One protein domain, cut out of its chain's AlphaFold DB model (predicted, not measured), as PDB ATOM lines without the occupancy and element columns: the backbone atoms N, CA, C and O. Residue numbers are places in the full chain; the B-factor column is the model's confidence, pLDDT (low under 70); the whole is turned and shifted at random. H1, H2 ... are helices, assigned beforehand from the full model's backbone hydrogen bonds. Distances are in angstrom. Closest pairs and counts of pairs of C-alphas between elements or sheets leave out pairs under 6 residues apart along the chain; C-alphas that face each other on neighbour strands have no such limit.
ATOM      1  N   SER A  72     126.308 159.673  95.964       57.09
ATOM      2  CA  SER A  72     126.675 158.315  96.404       57.09
ATOM      3  C   SER A  72     128.171 158.029  96.225       57.09
ATOM      4  O   SER A  72     128.731 157.201  96.944       57.09
ATOM      5  N   LEU A  73     128.836 158.726  95.300       53.94
ATOM      6  CA  LEU A  73     130.276 158.617  95.064       53.94
ATOM      7  C   LEU A  73     131.108 159.485  96.015       53.94
ATOM      8  O   LEU A  73     132.215 159.086  96.371       53.94
ATOM      9  N   VAL A  74     130.591 160.630  96.473       61.28
ATOM     10  CA  VAL A  74     131.276 161.517  97.439       61.28
ATOM     11  C   VAL A  74     131.809 160.779  98.685       61.28
ATOM     12  O   VAL A  74     132.997 160.943  98.987       61.28
ATOM     13  N   PRO A  75     131.028 159.947  99.407       63.34
ATOM     14  CA  PRO A  75     131.548 159.222 100.571       63.34
ATOM     15  C   PRO A  75     132.635 158.201 100.193       63.34
ATOM     16  O   PRO A  75     133.646 158.089 100.886       63.34
ATOM     17  N   VAL A  76     132.502 157.529  99.046       64.56
ATOM     18  CA  VAL A  76     133.496 156.557  98.558       64.56
ATOM     19  C   VAL A  76     134.814 157.242  98.185       64.56
ATOM     20  O   VAL A  76     135.885 156.767  98.563       64.56
ATOM     21  N   ILE A  77     134.752 158.378  97.487       67.38
ATOM     22  CA  ILE A  77     135.931 159.134  97.038       67.38
ATOM     23  C   ILE A  77     136.681 159.728  98.232       67.38
ATOM     24  O   ILE A  77     137.906 159.613  98.314       67.38
ATOM     25  N   ASN A  78     135.964 160.321  99.190       72.50
ATOM     26  CA  ASN A  78     136.594 160.887 100.381       72.50
ATOM     27  C   ASN A  78     137.300 159.797 101.195       72.50
ATOM     28  O   ASN A  78     138.458 159.962 101.580       72.50
ATOM     29  N   THR A  79     136.667 158.641 101.367       73.81
ATOM     30  CA  THR A  79     137.250 157.503 102.089       73.81
ATOM     31  C   THR A  79     138.449 156.903 101.388       73.81
ATOM     32  O   THR A  79     139.446 156.600 102.045       73.81
ATOM     33  N   ALA A  80     138.405 156.786 100.061       76.00
ATOM     34  CA  ALA A  80     139.552 156.338  99.284       76.00
ATOM     35  C   ALA A  80     140.758 157.277  99.475       76.00
ATOM     36  O   ALA A  80     141.879 156.806  99.675       76.00
ATOM     37  N   ASN A  81     140.536 158.595  99.502       78.56
ATOM     38  CA  ASN A  81     141.598 159.577  99.738       78.56
ATOM     39  C   ASN A  81     142.180 159.490 101.160       78.56
ATOM     40  O   ASN A  81     143.405 159.541 101.327       78.56
ATOM     41  N   TYR A  82     141.335 159.301 102.179       81.00
ATOM     42  CA  TYR A  82     141.795 159.072 103.554       81.00
ATOM     43  C   TYR A  82     142.599 157.774 103.676       81.00
ATOM     44  O   TYR A  82     143.691 157.780 104.252       81.00
ATOM     45  N   ALA A  83     142.110 156.679 103.089       84.19
ATOM     46  CA  ALA A  83     142.792 155.389 103.094       84.19
ATOM     47  C   ALA A  83     144.152 155.460 102.382       84.19
ATOM     48  O   ALA A  83     145.145 154.952 102.901       84.19
ATOM     49  N   ASN A  84     144.228 156.147 101.239       86.38
ATOM     50  CA  ASN A  84     145.477 156.334 100.501       86.38
ATOM     51  C   ASN A  84     146.497 157.172 101.294       86.38
ATOM     52  O   ASN A  84     147.672 156.820 101.382       86.38
ATOM     53  N   THR A  85     146.040 158.248 101.941       88.19
ATOM     54  CA  THR A  85     146.899 159.090 102.791       88.19
ATOM     55  C   THR A  85     147.456 158.296 103.974       88.19
ATOM     56  O   THR A  85     148.655 158.359 104.254       88.19
ATOM     57  N   LEU A  86     146.612 157.505 104.641       89.31
ATOM     58  CA  LEU A  86     147.029 156.627 105.735       89.31
ATOM     59  C   LEU A  86     148.044 155.589 105.253       89.31
ATOM     60  O   LEU A  86     149.090 155.425 105.883       89.31
ATOM     61  N   LEU A  87     147.770 154.926 104.124       89.44
ATOM     62  CA  LEU A  87     148.675 153.950 103.517       89.44
ATOM     63  C   LEU A  87     150.055 154.565 103.278       89.44
ATOM     64  O   LEU A  87     151.059 153.969 103.662       89.44
ATOM     65  N   LEU A  88     150.112 155.771 102.709       91.06
ATOM     66  CA  LEU A  88     151.367 156.471 102.440       91.06
ATOM     67  C   LEU A  88     152.143 156.781 103.731       91.06
ATOM     68  O   LEU A  88     153.353 156.562 103.784       91.06
ATOM     69  N   ILE A  89     151.464 157.222 104.792       94.12
ATOM     70  CA  ILE A  89     152.091 157.484 106.099       94.12
ATOM     71  C   ILE A  89     152.665 156.194 106.700       94.12
ATOM     72  O   ILE A  89     153.832 156.161 107.100       94.12
ATOM     73  N   VAL A  90     151.872 155.119 106.741       92.50
ATOM     74  CA  VAL A  90     152.301 153.819 107.285       92.50
ATOM     75  C   VAL A  90     153.464 153.250 106.478       92.50
ATOM     76  O   VAL A  90     154.411 152.722 107.061       92.50
ATOM     77  N   LEU A  91     153.445 153.410 105.155       91.88
ATOM     78  CA  LEU A  91     154.526 152.986 104.275       91.88
ATOM     79  C   LEU A  91     155.837 153.725 104.575       91.88
ATOM     80  O   LEU A  91     156.884 153.085 104.670       91.88
ATOM     81  N   ILE A  92     155.794 155.046 104.772       92.81
ATOM     82  CA  ILE A  92     156.983 155.841 105.117       92.81
ATOM     83  C   ILE A  92     157.545 155.410 106.474       92.81
ATOM     84  O   ILE A  92     158.746 155.160 106.594       92.81
ATOM     85  N   ILE A  93     156.690 155.287 107.492       95.00
ATOM     86  CA  ILE A  93     157.113 154.871 108.836       95.00
ATOM     87  C   ILE A  93     157.698 153.454 108.792       95.00
ATOM     88  O   ILE A  93     158.781 153.213 109.329       95.00
ATOM     89  N   GLY A  94     157.027 152.532 108.099       92.81
ATOM     90  CA  GLY A  94     157.491 151.164 107.897       92.81
ATOM     91  C   GLY A  94     158.845 151.110 107.191       92.81
ATOM     92  O   GLY A  94     159.732 150.386 107.636       92.81
ATOM     93  N   ALA A  95     159.050 151.926 106.154       90.56
ATOM     94  CA  ALA A  95     160.328 152.021 105.454       90.56
ATOM     95  C   ALA A  95     161.456 152.502 106.380       90.56
ATOM     96  O   ALA A  95     162.534 151.908 106.383       90.56
ATOM     97  N   ILE A  96     161.212 153.526 107.207       91.94
ATOM     98  CA  ILE A  96     162.198 154.029 108.177       91.94
ATOM     99  C   ILE A  96     162.573 152.932 109.180       91.94
ATOM    100  O   ILE A  96     163.760 152.676 109.391       91.94
ATOM    101  N   ILE A  97     161.579 152.257 109.767       92.88
ATOM    102  CA  ILE A  97     161.805 151.162 110.722       92.88
ATOM    103  C   ILE A  97     162.608 150.036 110.064       92.88
ATOM    104  O   ILE A  97     163.583 149.560 110.643       92.88
ATOM    105  N   LEU A  98     162.248 149.648 108.838       90.38
ATOM    106  CA  LEU A  98     162.940 148.609 108.079       90.38
ATOM    107  C   LEU A  98     164.415 148.985 107.858       90.38
ATOM    108  O   LEU A  98     165.298 148.170 108.124       90.38
ATOM    109  N   VAL A  99     164.714 150.225 107.449       86.25
ATOM    110  CA  VAL A  99     166.102 150.697 107.293       86.25
ATOM    111  C   VAL A  99     166.869 150.633 108.615       86.25
ATOM    112  O   VAL A  99     168.001 150.147 108.638       86.25
ATOM    113  N   VAL A 100     166.269 151.078 109.719       89.12
ATOM    114  CA  VAL A 100     166.909 151.049 111.044       89.12
ATOM    115  C   VAL A 100     167.219 149.613 111.478       89.12
ATOM    116  O   VAL A 100     168.349 149.331 111.884       89.12
ATOM    117  N   LEU A 101     166.262 148.691 111.341       88.75
ATOM    118  CA  LEU A 101     166.460 147.274 111.661       88.75
ATOM    119  C   LEU A 101     167.550 146.638 110.795       88.75
ATOM    120  O   LEU A 101     168.382 145.885 111.301       88.75
ATOM    121  N   ASN A 102     167.594 146.983 109.510       85.62
ATOM    122  CA  ASN A 102     168.613 146.481 108.595       85.62
ATOM    123  C   ASN A 102     170.023 146.961 108.998       85.62
ATOM    124  O   ASN A 102     170.969 146.174 109.044       85.62
ATOM    125  N   ILE A 103     170.164 148.229 109.403       82.44
ATOM    126  CA  ILE A 103     171.434 148.762 109.920       82.44
ATOM    127  C   ILE A 103     171.889 148.002 111.175       82.44
ATOM    128  O   ILE A 103     173.080 147.701 111.301       82.44
ATOM    129  N   PHE A 104     170.979 147.692 112.102       84.12
ATOM    130  CA  PHE A 104     171.316 146.903 113.292       84.12
ATOM    131  C   PHE A 104     171.766 145.485 112.933       84.12
ATOM    132  O   PHE A 104     172.826 145.062 113.395       84.12
ATOM    133  N   ASN A 105     171.039 144.806 112.042       83.25
ATOM    134  CA  ASN A 105     171.357 143.446 111.605       83.25
ATOM    135  C   ASN A 105     172.791 143.327 111.047       83.25
ATOM    136  O   ASN A 105     173.537 142.412 111.391       83.25
ATOM    137  N   ILE A 106     173.232 144.311 110.260       78.12
ATOM    138  CA  ILE A 106     174.601 144.345 109.718       78.12
ATOM    139  C   ILE A 106     175.651 144.552 110.802       78.12
ATOM    140  O   ILE A 106     176.739 143.974 110.731       78.12
ATOM    141  N   ARG A 107     175.378 145.427 111.778       77.50
ATOM    142  CA  ARG A 107     176.344 145.743 112.838       77.50
ATOM    143  C   ARG A 107     176.666 144.511 113.672       77.50
ATOM    144  O   ARG A 107     177.836 144.310 113.990       77.50
ATOM    145  N   GLU A 108     175.666 143.683 113.953       79.19
ATOM    146  CA  GLU A 108     175.838 142.419 114.677       79.19
ATOM    147  C   GLU A 108     176.703 141.422 113.894       79.19
ATOM    148  O   GLU A 108     177.555 140.749 114.471       79.19
ATOM    149  N   ARG A 109     176.581 141.399 112.562       77.06
ATOM    150  CA  ARG A 109     177.308 140.464 111.685       77.06
ATOM    151  C   ARG A 109     178.632 141.005 111.133       77.06
ATOM    152  O   ARG A 109     179.295 140.350 110.330       77.06
ATOM    153  N   LYS A 110     179.082 142.181 111.584       75.44
ATOM    154  CA  LYS A 110     180.326 142.830 111.118       75.44
ATOM    155  C   LYS A 110     181.571 141.954 111.321       75.44
ATOM    156  O   LYS A 110     182.480 141.994 110.491       75.44
ATOM    157  N   TYR A 111     181.614 141.168 112.402       72.75
ATOM    158  CA  TYR A 111     182.724 140.252 112.687       72.75
ATOM    159  C   TYR A 111     182.828 139.139 111.634       72.75
ATOM    160  O   TYR A 111     183.910 138.887 111.108       72.75
ATOM    161  N   GLU A 112     181.698 138.546 111.249       77.75
ATOM    162  CA  GLU A 112     181.633 137.497 110.227       77.75
ATOM    163  C   GLU A 112     182.095 138.016 108.866       77.75
ATOM    164  O   GLU A 112     182.907 137.378 108.196       77.75
ATOM    165  N   VAL A 113     181.660 139.224 108.486       79.06
ATOM    166  CA  VAL A 113     182.119 139.882 107.254       79.06
ATOM    167  C   VAL A 113     183.632 140.090 107.276       79.06
ATOM    168  O   VAL A 113     184.299 139.837 106.271       79.06
ATOM    169  N   GLY A 114     184.191 140.504 108.416       76.12
ATOM    170  CA  GLY A 114     185.636 140.651 108.602       76.12
ATOM    171  C   GLY A 114     186.394 139.339 108.388       76.12
ATOM    172  O   GLY A 114     187.354 139.310 107.616       76.12
ATOM    173  N   VAL A 115     185.924 138.246 108.997       81.94
ATOM    174  CA  VAL A 115     186.524 136.906 108.864       81.94
ATOM    175  C   VAL A 115     186.419 136.383 107.427       81.94
ATOM    176  O   VAL A 115     187.419 135.954 106.854       81.94
ATOM    177  N   LEU A 116     185.244 136.473 106.797       80.81
ATOM    178  CA  LEU A 116     185.023 135.999 105.423       80.81
ATOM    179  C   LEU A 116     185.888 136.754 104.406       80.81
ATOM    180  O   LEU A 116     186.417 136.157 103.465       80.81
ATOM    181  N   THR A 117     186.071 138.059 104.610       78.69
ATOM    182  CA  THR A 117     186.934 138.869 103.742       78.69
ATOM    183  C   THR A 117     188.416 138.540 103.970       78.69
ATOM    184  O   THR A 117     189.179 138.519 103.006       78.69
ATOM    185  N   ALA A 118     188.825 138.212 105.203       80.38
ATOM    186  CA  ALA A 118     190.191 137.780 105.527       80.38
ATOM    187  C   ALA A 118     190.556 136.417 104.907       80.38
ATOM    188  O   ALA A 118     191.706 136.203 104.537       80.38
ATOM    189  N   ILE A 119     189.571 135.531 104.716       84.75
ATOM    190  CA  ILE A 119     189.726 134.250 103.995       84.75
ATOM    191  C   ILE A 119     189.821 134.462 102.462       84.75
ATOM    192  O   ILE A 119     190.107 133.533 101.710       84.75
ATOM    193  N   GLY A 120     189.632 135.694 101.972       82.00
ATOM    194  CA  GLY A 120     189.773 136.057 100.557       82.00
ATOM    195  C   GLY A 120     188.450 136.173  99.792       82.00
ATOM    196  O   GLY A 120     188.451 136.297  98.564       82.00
ATOM    197  N   MET A 121     187.302 136.156 100.479       84.25
ATOM    198  CA  MET A 121     186.008 136.370  99.831       84.25
ATOM    199  C   MET A 121     185.830 137.842  99.433       84.25
ATOM    200  O   MET A 121     186.032 138.757 100.228       84.25
ATOM    201  N   LYS A 122     185.406 138.096  98.189       82.44
ATOM    202  CA  LYS A 122     185.106 139.457  97.719       82.44
ATOM    203  C   LYS A 122     183.930 140.042  98.513       82.44
ATOM    204  O   LYS A 122     182.881 139.404  98.588       82.44
ATOM    205  N   LYS A 123     184.057 141.291  98.983       76.69
ATOM    206  CA  LYS A 123     183.009 142.028  99.726       76.69
ATOM    207  C   LYS A 123     181.627 141.984  99.050       76.69
ATOM    208  O   LYS A 123     180.615 141.867  99.728       76.69
ATOM    209  N   GLY A 124     181.586 142.003  97.713       80.25
ATOM    210  CA  GLY A 124     180.341 141.907  96.943       80.25
ATOM    211  C   GLY A 124     179.614 140.559  97.054       80.25
ATOM    212  O   GLY A 124     178.390 140.538  97.023       80.25
ATOM    213  N   LYS A 125     180.330 139.436  97.230       84.69
ATOM    214  CA  LYS A 125     179.687 138.122  97.436       84.69
ATOM    215  C   LYS A 125     179.005 138.046  98.800       84.69
ATOM    216  O   LYS A 125     177.878 137.578  98.883       84.69
ATOM    217  N   VAL A 126     179.668 138.565  99.833       82.31
ATOM    218  CA  VAL A 126     179.116 138.646 101.192       82.31
ATOM    219  C   VAL A 126     177.888 139.565 101.218       82.31
ATOM    220  O   VAL A 126     176.851 139.211 101.766       82.31
ATOM    221  N   ALA A 127     177.971 140.714 100.544       81.44
ATOM    222  CA  ALA A 127     176.847 141.629 100.374       81.44
ATOM    223  C   ALA A 127     175.639 140.957  99.688       81.44
ATOM    224  O   ALA A 127     174.515 141.077 100.166       81.44
ATOM    225  N   LEU A 128     175.869 140.205  98.605       85.38
ATOM    226  CA  LEU A 128     174.807 139.506  97.876       85.38
ATOM    227  C   LEU A 128     174.159 138.387  98.707       85.38
ATOM    228  O   LEU A 128     172.947 138.202  98.620       85.38
ATOM    229  N   GLN A 129     174.931 137.691  99.548       87.44
ATOM    230  CA  GLN A 129     174.394 136.715 100.500       87.44
ATOM    231  C   GLN A 129     173.404 137.374 101.471       87.44
ATOM    232  O   GLN A 129     172.282 136.887 101.606       87.44
ATOM    233  N   PHE A 130     173.761 138.515 102.070       83.25
ATOM    234  CA  PHE A 130     172.846 139.239 102.961       83.25
ATOM    235  C   PHE A 130     171.592 139.741 102.248       83.25
ATOM    236  O   PHE A 130     170.494 139.619 102.782       83.25
ATOM    237  N   VAL A 131     171.732 140.267 101.027       86.06
ATOM    238  CA  VAL A 131     170.574 140.679 100.219       86.06
ATOM    239  C   VAL A 131     169.647 139.485  99.974       86.06
ATOM    240  O   VAL A 131     168.438 139.612 100.144       86.06
ATOM    241  N   SER A 132     170.198 138.318  99.624       88.06
ATOM    242  CA  SER A 132     169.396 137.112  99.380       88.06
ATOM    243  C   SER A 132     168.692 136.591 100.636       88.06
ATOM    244  O   SER A 132     167.543 136.164 100.554       88.06
ATOM    245  N   GLU A 133     169.329 136.689 101.804       87.75
ATOM    246  CA  GLU A 133     168.729 136.309 103.085       87.75
ATOM    247  C   GLU A 133     167.548 137.218 103.436       87.75
ATOM    248  O   GLU A 133     166.459 136.731 103.740       87.75
ATOM    249  N   LEU A 134     167.729 138.536 103.302       88.38
ATOM    250  CA  LEU A 134     166.656 139.509 103.518       88.38
ATOM    251  C   LEU A 134     165.491 139.294 102.547       88.38
ATOM    252  O   LEU A 134     164.336 139.394 102.949       88.38
ATOM    253  N   LEU A 135     165.774 138.950 101.288       89.62
ATOM    254  CA  LEU A 135     164.742 138.692 100.280       89.62
ATOM    255  C   LEU A 135     163.892 137.466 100.650       89.62
ATOM    256  O   LEU A 135     162.666 137.528 100.567       89.62
ATOM    257  N   ILE A 136     164.514 136.380 101.122       91.56
ATOM    258  CA  ILE A 136     163.793 135.183 101.588       91.56
ATOM    259  C   ILE A 136     162.895 135.523 102.784       91.56
ATOM    260  O   ILE A 136     161.723 135.142 102.795       91.56
ATOM    261  N   VAL A 137     163.409 136.277 103.762       91.81
ATOM    262  CA  VAL A 137     162.624 136.714 104.929       91.81
ATOM    263  C   VAL A 137     161.436 137.574 104.496       91.81
ATOM    264  O   VAL A 137     160.314 137.333 104.942       91.81
ATOM    265  N   THR A 138     161.644 138.522 103.580       91.44
ATOM    266  CA  THR A 138     160.564 139.343 103.014       91.44
ATOM    267  C   THR A 138     159.517 138.494 102.308       91.44
ATOM    268  O   THR A 138     158.328 138.750 102.472       91.44
ATOM    269  N   PHE A 139     159.915 137.475 101.548       90.75
ATOM    270  CA  PHE A 139     158.963 136.616 100.845       90.75
ATOM    271  C   PHE A 139     158.026 135.893 101.823       90.75
ATOM    272  O   PHE A 139     156.809 135.900 101.640       90.75
ATOM    273  N   VAL A 140     158.575 135.348 102.912       93.31
ATOM    274  CA  VAL A 140     157.779 134.734 103.988       93.31
ATOM    275  C   VAL A 140     156.893 135.774 104.681       93.31
ATOM    276  O   VAL A 140     155.711 135.520 104.916       93.31
ATOM    277  N   ALA A 141     157.426 136.964 104.964       92.31
ATOM    278  CA  ALA A 141     156.676 138.046 105.597       92.31
ATOM    279  C   ALA A 141     155.509 138.545 104.728       92.31
ATOM    280  O   ALA A 141     154.445 138.831 105.267       92.31
ATOM    281  N   ILE A 142     155.670 138.606 103.402       91.19
ATOM    282  CA  ILE A 142     154.598 138.972 102.465       91.19
ATOM    283  C   ILE A 142     153.476 137.937 102.507       91.19
ATOM    284  O   ILE A 142     152.314 138.323 102.587       91.19
ATOM    285  N   ILE A 143     153.796 136.639 102.501       90.06
ATOM    286  CA  ILE A 143     152.781 135.574 102.569       90.06
ATOM    287  C   ILE A 143     151.979 135.685 103.871       90.06
ATOM    288  O   ILE A 143     150.748 135.673 103.849       90.06
ATOM    289  N   LEU A 144     152.669 135.837 105.004       92.88
ATOM    290  CA  LEU A 144     152.024 135.981 106.309       92.88
ATOM    291  C   LEU A 144     151.221 137.286 106.409       92.88
ATOM    292  O   LEU A 144     150.089 137.278 106.884       92.88
ATOM    293  N   GLY A 145     151.778 138.394 105.922       91.00
ATOM    294  CA  GLY A 145     151.124 139.699 105.903       91.00
ATOM    295  C   GLY A 145     149.877 139.716 105.023       91.00
ATOM    296  O   GLY A 145     148.862 140.271 105.430       91.00
ATOM    297  N   ALA A 146     149.914 139.057 103.863       87.12
ATOM    298  CA  ALA A 146     148.757 138.905 102.987       87.12
ATOM    299  C   ALA A 146     147.656 138.066 103.650       87.12
ATOM    300  O   ALA A 146     146.490 138.452 103.605       87.12
ATOM    301  N   ALA A 147     148.013 136.969 104.326       88.44
ATOM    302  CA  ALA A 147     147.047 136.144 105.050       88.44
ATOM    303  C   ALA A 147     146.365 136.922 106.190       88.44
ATOM    304  O   ALA A 147     145.139 136.908 106.307       88.44
ATOM    305  N   VAL A 148     147.142 137.643 107.005       90.69
ATOM    306  CA  VAL A 148     146.604 138.477 108.094       90.69
ATOM    307  C   VAL A 148     145.784 139.644 107.539       90.69
ATOM    308  O   VAL A 148     144.696 139.924 108.039       90.69
ATOM    309  N   GLY A 149     146.272 140.298 106.483       88.19
ATOM    310  CA  GLY A 149     145.590 141.402 105.814       88.19
ATOM    311  C   GLY A 149     144.244 140.987 105.227       88.19
ATOM    312  O   GLY A 149     143.261 141.695 105.423       88.19
ATOM    313  N   ALA A 150     144.162 139.813 104.595       84.94
ATOM    314  CA  ALA A 150     142.910 139.283 104.061       84.94
ATOM    315  C   ALA A 150     141.847 139.129 105.160       84.94
ATOM    316  O   ALA A 150     140.716 139.581 104.988       84.94
ATOM    317  N   VAL A 151     142.221 138.581 106.322       87.88
ATOM    318  CA  VAL A 151     141.296 138.388 107.453       87.88
ATOM    319  C   VAL A 151     140.909 139.714 108.115       87.88
ATOM    320  O   VAL A 151     139.747 139.908 108.467       87.88
ATOM    321  N   ALA A 152     141.856 140.642 108.276       87.81
ATOM    322  CA  ALA A 152     141.606 141.931 108.920       87.81
ATOM    323  C   ALA A 152     140.872 142.939 108.012       87.81
ATOM    324  O   ALA A 152     140.185 143.827 108.514       87.81
ATOM    325  N   SER A 153     140.979 142.803 106.688       85.19
ATOM    326  CA  SER A 153     140.422 143.766 105.726       85.19
ATOM    327  C   SER A 153     138.900 143.892 105.802       85.19
ATOM    328  O   SER A 153     138.378 145.007 105.776       85.19
ATOM    329  N   VAL A 154     138.188 142.769 105.937       86.25
ATOM    330  CA  VAL A 154     136.718 142.718 105.954       86.25
ATOM    331  C   VAL A 154     136.129 143.488 107.144       86.25
ATOM    332  O   VAL A 154     135.342 144.407 106.909       86.25
ATOM    333  N   PRO A 155     136.496 143.199 108.412       87.88
ATOM    334  CA  PRO A 155     135.936 143.927 109.549       87.88
ATOM    335  C   PRO A 155     136.333 145.406 109.549       87.88
ATOM    336  O   PRO A 155     135.501 146.251 109.869       87.88
ATOM    337  N   THR A 156     137.564 145.743 109.152       84.19
ATOM    338  CA  THR A 156     137.998 147.144 109.070       84.19
ATOM    339  C   THR A 156     137.223 147.908 108.000       84.19
ATOM    340  O   THR A 156     136.780 149.023 108.261       84.19
ATOM    341  N   SER A 157     136.993 147.311 106.829       81.44
ATOM    342  CA  SER A 157     136.202 147.941 105.765       81.44
ATOM    343  C   SER A 157     134.763 148.182 106.216       81.44
ATOM    344  O   SER A 157     134.240 149.278 106.034       81.44
ATOM    345  N   ASN A 158     134.150 147.200 106.883       83.38
ATOM    346  CA  ASN A 158     132.793 147.334 107.409       83.38
ATOM    347  C   ASN A 158     132.691 148.448 108.463       83.38
ATOM    348  O   ASN A 158     131.790 149.279 108.375       83.38
ATOM    349  N   ALA A 159     133.642 148.522 109.400       83.38
ATOM    350  CA  ALA A 159     133.669 149.566 110.426       83.38
ATOM    351  C   ALA A 159     133.848 150.976 109.830       83.38
ATOM    352  O   ALA A 159     133.220 151.934 110.281       83.38
ATOM    353  N   LEU A 160     134.680 151.112 108.788       80.62
ATOM    354  CA  LEU A 160     134.866 152.386 108.090       80.62
ATOM    355  C   LEU A 160     133.600 152.823 107.345       80.62
ATOM    356  O   LEU A 160     133.300 154.016 107.325       80.62
ATOM    357  N   LEU A 161     132.865 151.888 106.739       77.56
ATOM    358  CA  LEU A 161     131.606 152.179 106.046       77.56
ATOM    359  C   LEU A 161     130.501 152.592 107.027       77.56
ATOM    360  O   LEU A 161     129.818 153.587 106.794       77.56
ATOM    361  N   GLU A 162     130.368 151.889 108.152       79.88
ATOM    362  CA  GLU A 162     129.405 152.229 109.209       79.88
ATOM    363  C   GLU A 162     129.662 153.632 109.786       79.88
ATOM    364  O   GLU A 162     128.737 154.435 109.944       79.88
ATOM    365  N   SER A 163     130.935 153.979 110.014       76.56
ATOM    366  CA  SER A 163     131.330 155.314 110.479       76.56
ATOM    367  C   SER A 163     130.980 156.432 109.488       76.56
ATOM    368  O   SER A 163     130.817 157.576 109.905       76.56
ATOM    369  N   GLN A 164     130.888 156.140 108.190       66.88
ATOM    370  CA  GLN A 164     130.525 157.135 107.177       66.88
ATOM    371  C   GLN A 164     129.018 157.291 107.038       66.88
ATOM    372  O   GLN A 164     128.536 158.417 106.946       66.88
ATOM    373  N   ILE A 165     128.279 156.176 107.052       73.81
ATOM    374  CA  ILE A 165     126.814 156.191 106.981       73.81
ATOM    375  C   ILE A 165     126.252 156.962 108.181       73.81
ATOM    376  O   ILE A 165     125.471 157.891 107.997       73.81
ATOM    377  N   SER A 166     126.735 156.670 109.392       75.62
ATOM    378  CA  SER A 166     126.331 157.388 110.611       75.62
ATOM    379  C   SER A 166     126.671 158.885 110.577       75.62
ATOM    380  O   SER A 166     125.860 159.714 110.992       75.62
ATOM    381  N   ALA A 167     127.836 159.262 110.038       70.50
ATOM    382  CA  ALA A 167     128.216 160.666 109.878       70.50
ATOM    383  C   ALA A 167     127.339 161.403 108.847       70.50
ATOM    384  O   ALA A 167     127.022 162.578 109.031       70.50
ATOM    385  N   GLN A 168     126.913 160.722 107.781       64.06
ATOM    386  CA  GLN A 168     126.052 161.296 106.748       64.06
ATOM    387  C   GLN A 168     124.590 161.409 107.208       64.06
ATOM    388  O   GLN A 168     123.949 162.426 106.940       64.06
ATOM    389  N   GLU A 169     124.083 160.428 107.960       66.50
ATOM    390  CA  GLU A 169     122.755 160.477 108.587       66.50
ATOM    391  C   GLU A 169     122.642 161.609 109.619       66.50
ATOM    392  O   GLU A 169     121.630 162.313 109.641       66.50
ATOM    393  N   ALA A 170     123.689 161.846 110.419       67.75
ATOM    394  CA  ALA A 170     123.728 162.956 111.374       67.75
ATOM    395  C   ALA A 170     123.617 164.326 110.674       67.75
ATOM    396  O   ALA A 170     122.854 165.190 111.111       67.75
ATOM    397  N   LEU A 171     124.306 164.503 109.539       62.44
ATOM    398  CA  LEU A 171     124.234 165.727 108.731       62.44
ATOM    399  C   LEU A 171     122.859 165.904 108.065       62.44
ATOM    400  O   LEU A 171     122.350 167.023 107.985       62.44
ATOM    401  N   THR A 213     141.062 143.371  89.648       60.19
ATOM    402  CA  THR A 213     141.563 144.524  90.424       60.19
ATOM    403  C   THR A 213     142.101 144.107  91.787       60.19
ATOM    404  O   THR A 213     143.111 144.650  92.218       60.19
ATOM    405  N   ASP A 214     141.500 143.103  92.427       74.25
ATOM    406  CA  ASP A 214     142.000 142.555  93.696       74.25
ATOM    407  C   ASP A 214     143.376 141.890  93.510       74.25
ATOM    408  O   ASP A 214     144.348 142.235  94.185       74.25
ATOM    409  N   MET A 215     143.515 141.047  92.477       77.94
ATOM    410  CA  MET A 215     144.790 140.400  92.144       77.94
ATOM    411  C   MET A 215     145.873 141.413  91.742       77.94
ATOM    412  O   MET A 215     147.037 141.273  92.124       77.94
ATOM    413  N   GLN A 216     145.507 142.461  90.995       83.81
ATOM    414  CA  GLN A 216     146.436 143.529  90.622       83.81
ATOM    415  C   GLN A 216     146.943 144.301  91.847       83.81
ATOM    416  O   GLN A 216     148.140 144.585  91.930       83.81
ATOM    417  N   VAL A 217     146.073 144.609  92.812       82.75
ATOM    418  CA  VAL A 217     146.464 145.297  94.052       82.75
ATOM    419  C   VAL A 217     147.401 144.420  94.884       82.75
ATOM    420  O   VAL A 217     148.430 144.910  95.352       82.75
ATOM    421  N   VAL A 218     147.126 143.119  95.002       84.00
ATOM    422  CA  VAL A 218     148.024 142.171  95.687       84.00
ATOM    423  C   VAL A 218     149.409 142.148  95.033       84.00
ATOM    424  O   VAL A 218     150.423 142.245  95.730       84.00
ATOM    425  N   PHE A 219     149.479 142.098  93.698       86.50
ATOM    426  CA  PHE A 219     150.756 142.171  92.984       86.50
ATOM    427  C   PHE A 219     151.475 143.505  93.190       86.50
ATOM    428  O   PHE A 219     152.695 143.519  93.362       86.50
ATOM    429  N   GLN A 220     150.748 144.620  93.209       88.44
ATOM    430  CA  GLN A 220     151.332 145.937  93.446       88.44
ATOM    431  C   GLN A 220     151.905 146.052  94.865       88.44
ATOM    432  O   GLN A 220     153.017 146.553  95.036       88.44
ATOM    433  N   LEU A 221     151.210 145.528  95.876       86.75
ATOM    434  CA  LEU A 221     151.701 145.484  97.257       86.75
ATOM    435  C   LEU A 221     152.934 144.586  97.398       86.75
ATOM    436  O   LEU A 221     153.910 144.979  98.041       86.75
ATOM    437  N   MET A 222     152.934 143.421  96.746       89.38
ATOM    438  CA  MET A 222     154.105 142.545  96.692       89.38
ATOM    439  C   MET A 222     155.295 143.254  96.031       89.38
ATOM    440  O   MET A 222     156.408 143.218  96.560       89.38
ATOM    441  N   PHE A 223     155.064 143.939  94.908       90.81
ATOM    442  CA  PHE A 223     156.094 144.695  94.200       90.81
ATOM    443  C   PHE A 223     156.692 145.795  95.081       90.81
ATOM    444  O   PHE A 223     157.913 145.902  95.185       90.81
ATOM    445  N   ILE A 224     155.849 146.567  95.771       90.62
ATOM    446  CA  ILE A 224     156.286 147.623  96.691       90.62
ATOM    447  C   ILE A 224     157.089 147.036  97.861       90.62
ATOM    448  O   ILE A 224     158.150 147.564  98.192       90.62
ATOM    449  N   GLY A 225     156.644 145.929  98.462       90.06
ATOM    450  CA  GLY A 225     157.360 145.276  99.567       90.06
ATOM    451  C   GLY A 225     158.747 144.765  99.164       90.06
ATOM    452  O   GLY A 225     159.733 144.972  99.883       90.06
ATOM    453  N   ILE A 226     158.854 144.158  97.981       91.25
ATOM    454  CA  ILE A 226     160.140 143.724  97.418       91.25
ATOM    455  C   ILE A 226     161.020 144.937  97.102       91.25
ATOM    456  O   ILE A 226     162.189 144.954  97.487       91.25
ATOM    457  N   ALA A 227     160.470 145.974  96.465       91.69
ATOM    458  CA  ALA A 227     161.204 147.195  96.148       91.69
ATOM    459  C   ALA A 227     161.758 147.872  97.413       91.69
ATOM    460  O   ALA A 227     162.936 148.224  97.453       91.69
ATOM    461  N   LEU A 228     160.954 147.983  98.476       90.75
ATOM    462  CA  LEU A 228     161.388 148.517  99.770       90.75
ATOM    463  C   LEU A 228     162.501 147.678 100.399       90.75
ATOM    464  O   LEU A 228     163.480 148.233 100.900       90.75
ATOM    465  N   THR A 229     162.395 146.352 100.329       90.06
ATOM    466  CA  THR A 229     163.440 145.447 100.830       90.06
ATOM    467  C   THR A 229     164.743 145.644 100.069       90.06
ATOM    468  O   THR A 229     165.804 145.744 100.683       90.06
ATOM    469  N   ILE A 230     164.679 145.758  98.740       89.50
ATOM    470  CA  ILE A 230     165.855 146.007  97.905       89.50
ATOM    471  C   ILE A 230     166.474 147.357  98.263       89.50
ATOM    472  O   ILE A 230     167.669 147.407  98.542       89.50
ATOM    473  N   LEU A 231     165.687 148.431  98.336       89.50
ATOM    474  CA  LEU A 231     166.177 149.764  98.704       89.50
ATOM    475  C   LEU A 231     166.846 149.774 100.085       89.50
ATOM    476  O   LEU A 231     167.936 150.327 100.247       89.50
ATOM    477  N   ALA A 232     166.243 149.108 101.068       86.88
ATOM    478  CA  ALA A 232     166.840 148.960 102.387       86.88
ATOM    479  C   ALA A 232     168.116 148.109 102.353       86.88
ATOM    480  O   ALA A 232     169.099 148.443 103.006       86.88
ATOM    481  N   SER A 233     168.139 147.036 101.564       84.12
ATOM    482  CA  SER A 233     169.326 146.196 101.402       84.12
ATOM    483  C   SER A 233     170.464 146.927 100.673       84.12
ATOM    484  O   SER A 233     171.631 146.715 100.976       84.12
ATOM    485  N   LEU A 234     170.164 147.856  99.764       85.25
ATOM    486  CA  LEU A 234     171.179 148.670  99.096       85.25
ATOM    487  C   LEU A 234     171.836 149.652 100.064       85.25
ATOM    488  O   LEU A 234     173.059 149.797 100.041       85.25
ATOM    489  N   SER A 235     171.055 150.292 100.942       81.19
ATOM    490  CA  SER A 235     171.622 151.170 101.973       81.19
ATOM    491  C   SER A 235     172.576 150.383 102.879       81.19
ATOM    492  O   SER A 235     173.722 150.786 103.084       81.19
ATOM    493  N   ALA A 236     172.158 149.191 103.295       71.94
ATOM    494  CA  ALA A 236     172.952 148.209 104.015       71.94
ATOM    495  C   ALA A 236     174.282 147.852 103.312       71.94
ATOM    496  O   ALA A 236     175.364 147.945 103.904       71.94
ATOM    497  N   VAL A 237     174.225 147.513 102.025       76.88
ATOM    498  CA  VAL A 237     175.392 147.161 101.201       76.88
ATOM    499  C   VAL A 237     176.374 148.332 101.078       76.88
ATOM    500  O   VAL A 237     177.587 148.132 101.187       76.88
ATOM    501  N   ILE A 238     175.875 149.561 100.911       77.06
ATOM    502  CA  ILE A 238     176.708 150.775 100.875       77.06
ATOM    503  C   ILE A 238     177.452 150.954 102.201       77.06
ATOM    504  O   ILE A 238     178.655 151.225 102.191       77.06
ATOM    505  N   PHE A 239     176.779 150.760 103.338       70.31
ATOM    506  CA  PHE A 239     177.431 150.812 104.647       70.31
ATOM    507  C   PHE A 239     178.542 149.759 104.761       70.31
ATOM    508  O   PHE A 239     179.663 150.114 105.122       70.31
ATOM    509  N   ILE A 240     178.292 148.502 104.376       68.75
ATOM    510  CA  ILE A 240     179.296 147.420 104.408       68.75
ATOM    511  C   ILE A 240     180.512 147.745 103.534       68.75
ATOM    512  O   ILE A 240     181.653 147.555 103.961       68.75
ATOM    513  N   MET A 241     180.295 148.247 102.317       68.12
ATOM    514  CA  MET A 241     181.393 148.598 101.410       68.12
ATOM    515  C   MET A 241     182.215 149.784 101.922       68.12
ATOM    516  O   MET A 241     183.429 149.808 101.713       68.12
ATOM    517  N   ARG A 242     181.572 150.730 102.619       68.25
ATOM    518  CA  ARG A 242     182.206 151.925 103.186       68.25
ATOM    519  C   ARG A 242     182.965 151.658 104.492       68.25
ATOM    520  O   ARG A 242     183.824 152.457 104.854       68.25
ATOM    521  N   TYR A 243     182.701 150.553 105.192       62.09
ATOM    522  CA  TYR A 243     183.515 150.162 106.344       62.09
ATOM    523  C   TYR A 243     184.870 149.599 105.887       62.09
ATOM    524  O   TYR A 243     184.976 148.543 105.251       62.09
TER     525      TYR A 243
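AT A GLANCE: This is residues 72 to 171 and 213 to 243 of the 253 residues of the protein "FtsX domain-containing protein" of bioreactor metagenome (UniProt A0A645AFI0). You see a long rod, a loose up-and-down bundle in which H1, H3 and H4 each run against the one before; short H2 turns the chain at one end, and H4 packs on both H1 and H3. Printed are 131 residues with four named helices, H1 to H4 in order, all helix. The whole is only just loose, close to extended, with radius of gyration of the C-alphas 20.6 A and spans of 72 by 24 by 20 A.

IN THESE COORDINATES: Find C-alpha 72 at (126.675, 158.315, 96.404); H1 runs to 108, 54.8 A. H2 spans 110 to 118, 12.4 A; H3, 123 to 171, 64.0 A, with a kink of 42 degrees near 152; H4, 213 to 242, 43.2 A, ending at (182.206, 151.925, 103.186).

HOW THE PARTS SIT: H1 touches H4 at Val 99 and Ala 232, closest C-alphas 5.3 A, with residues 95 to 106 alone. H3 touches H4 at Val 131 and Ser 233, closest C-alphas 5.8 A, a steep tilt of 42 degrees. H2 and H3 form a helical hairpin. O to N i+4 pairs are within hydrogen-bond range throughout H2 and H4, in 32 of 33 in H1 and 43 of 45 in H3.

THE WHOLE: Residues 172 to 212 are not printed; C-alphas 171 and 213 are 32.9 A apart. Confidence is under 70 at residues 72 to 77, 164, 168 to 171, 213 and 240 to 243.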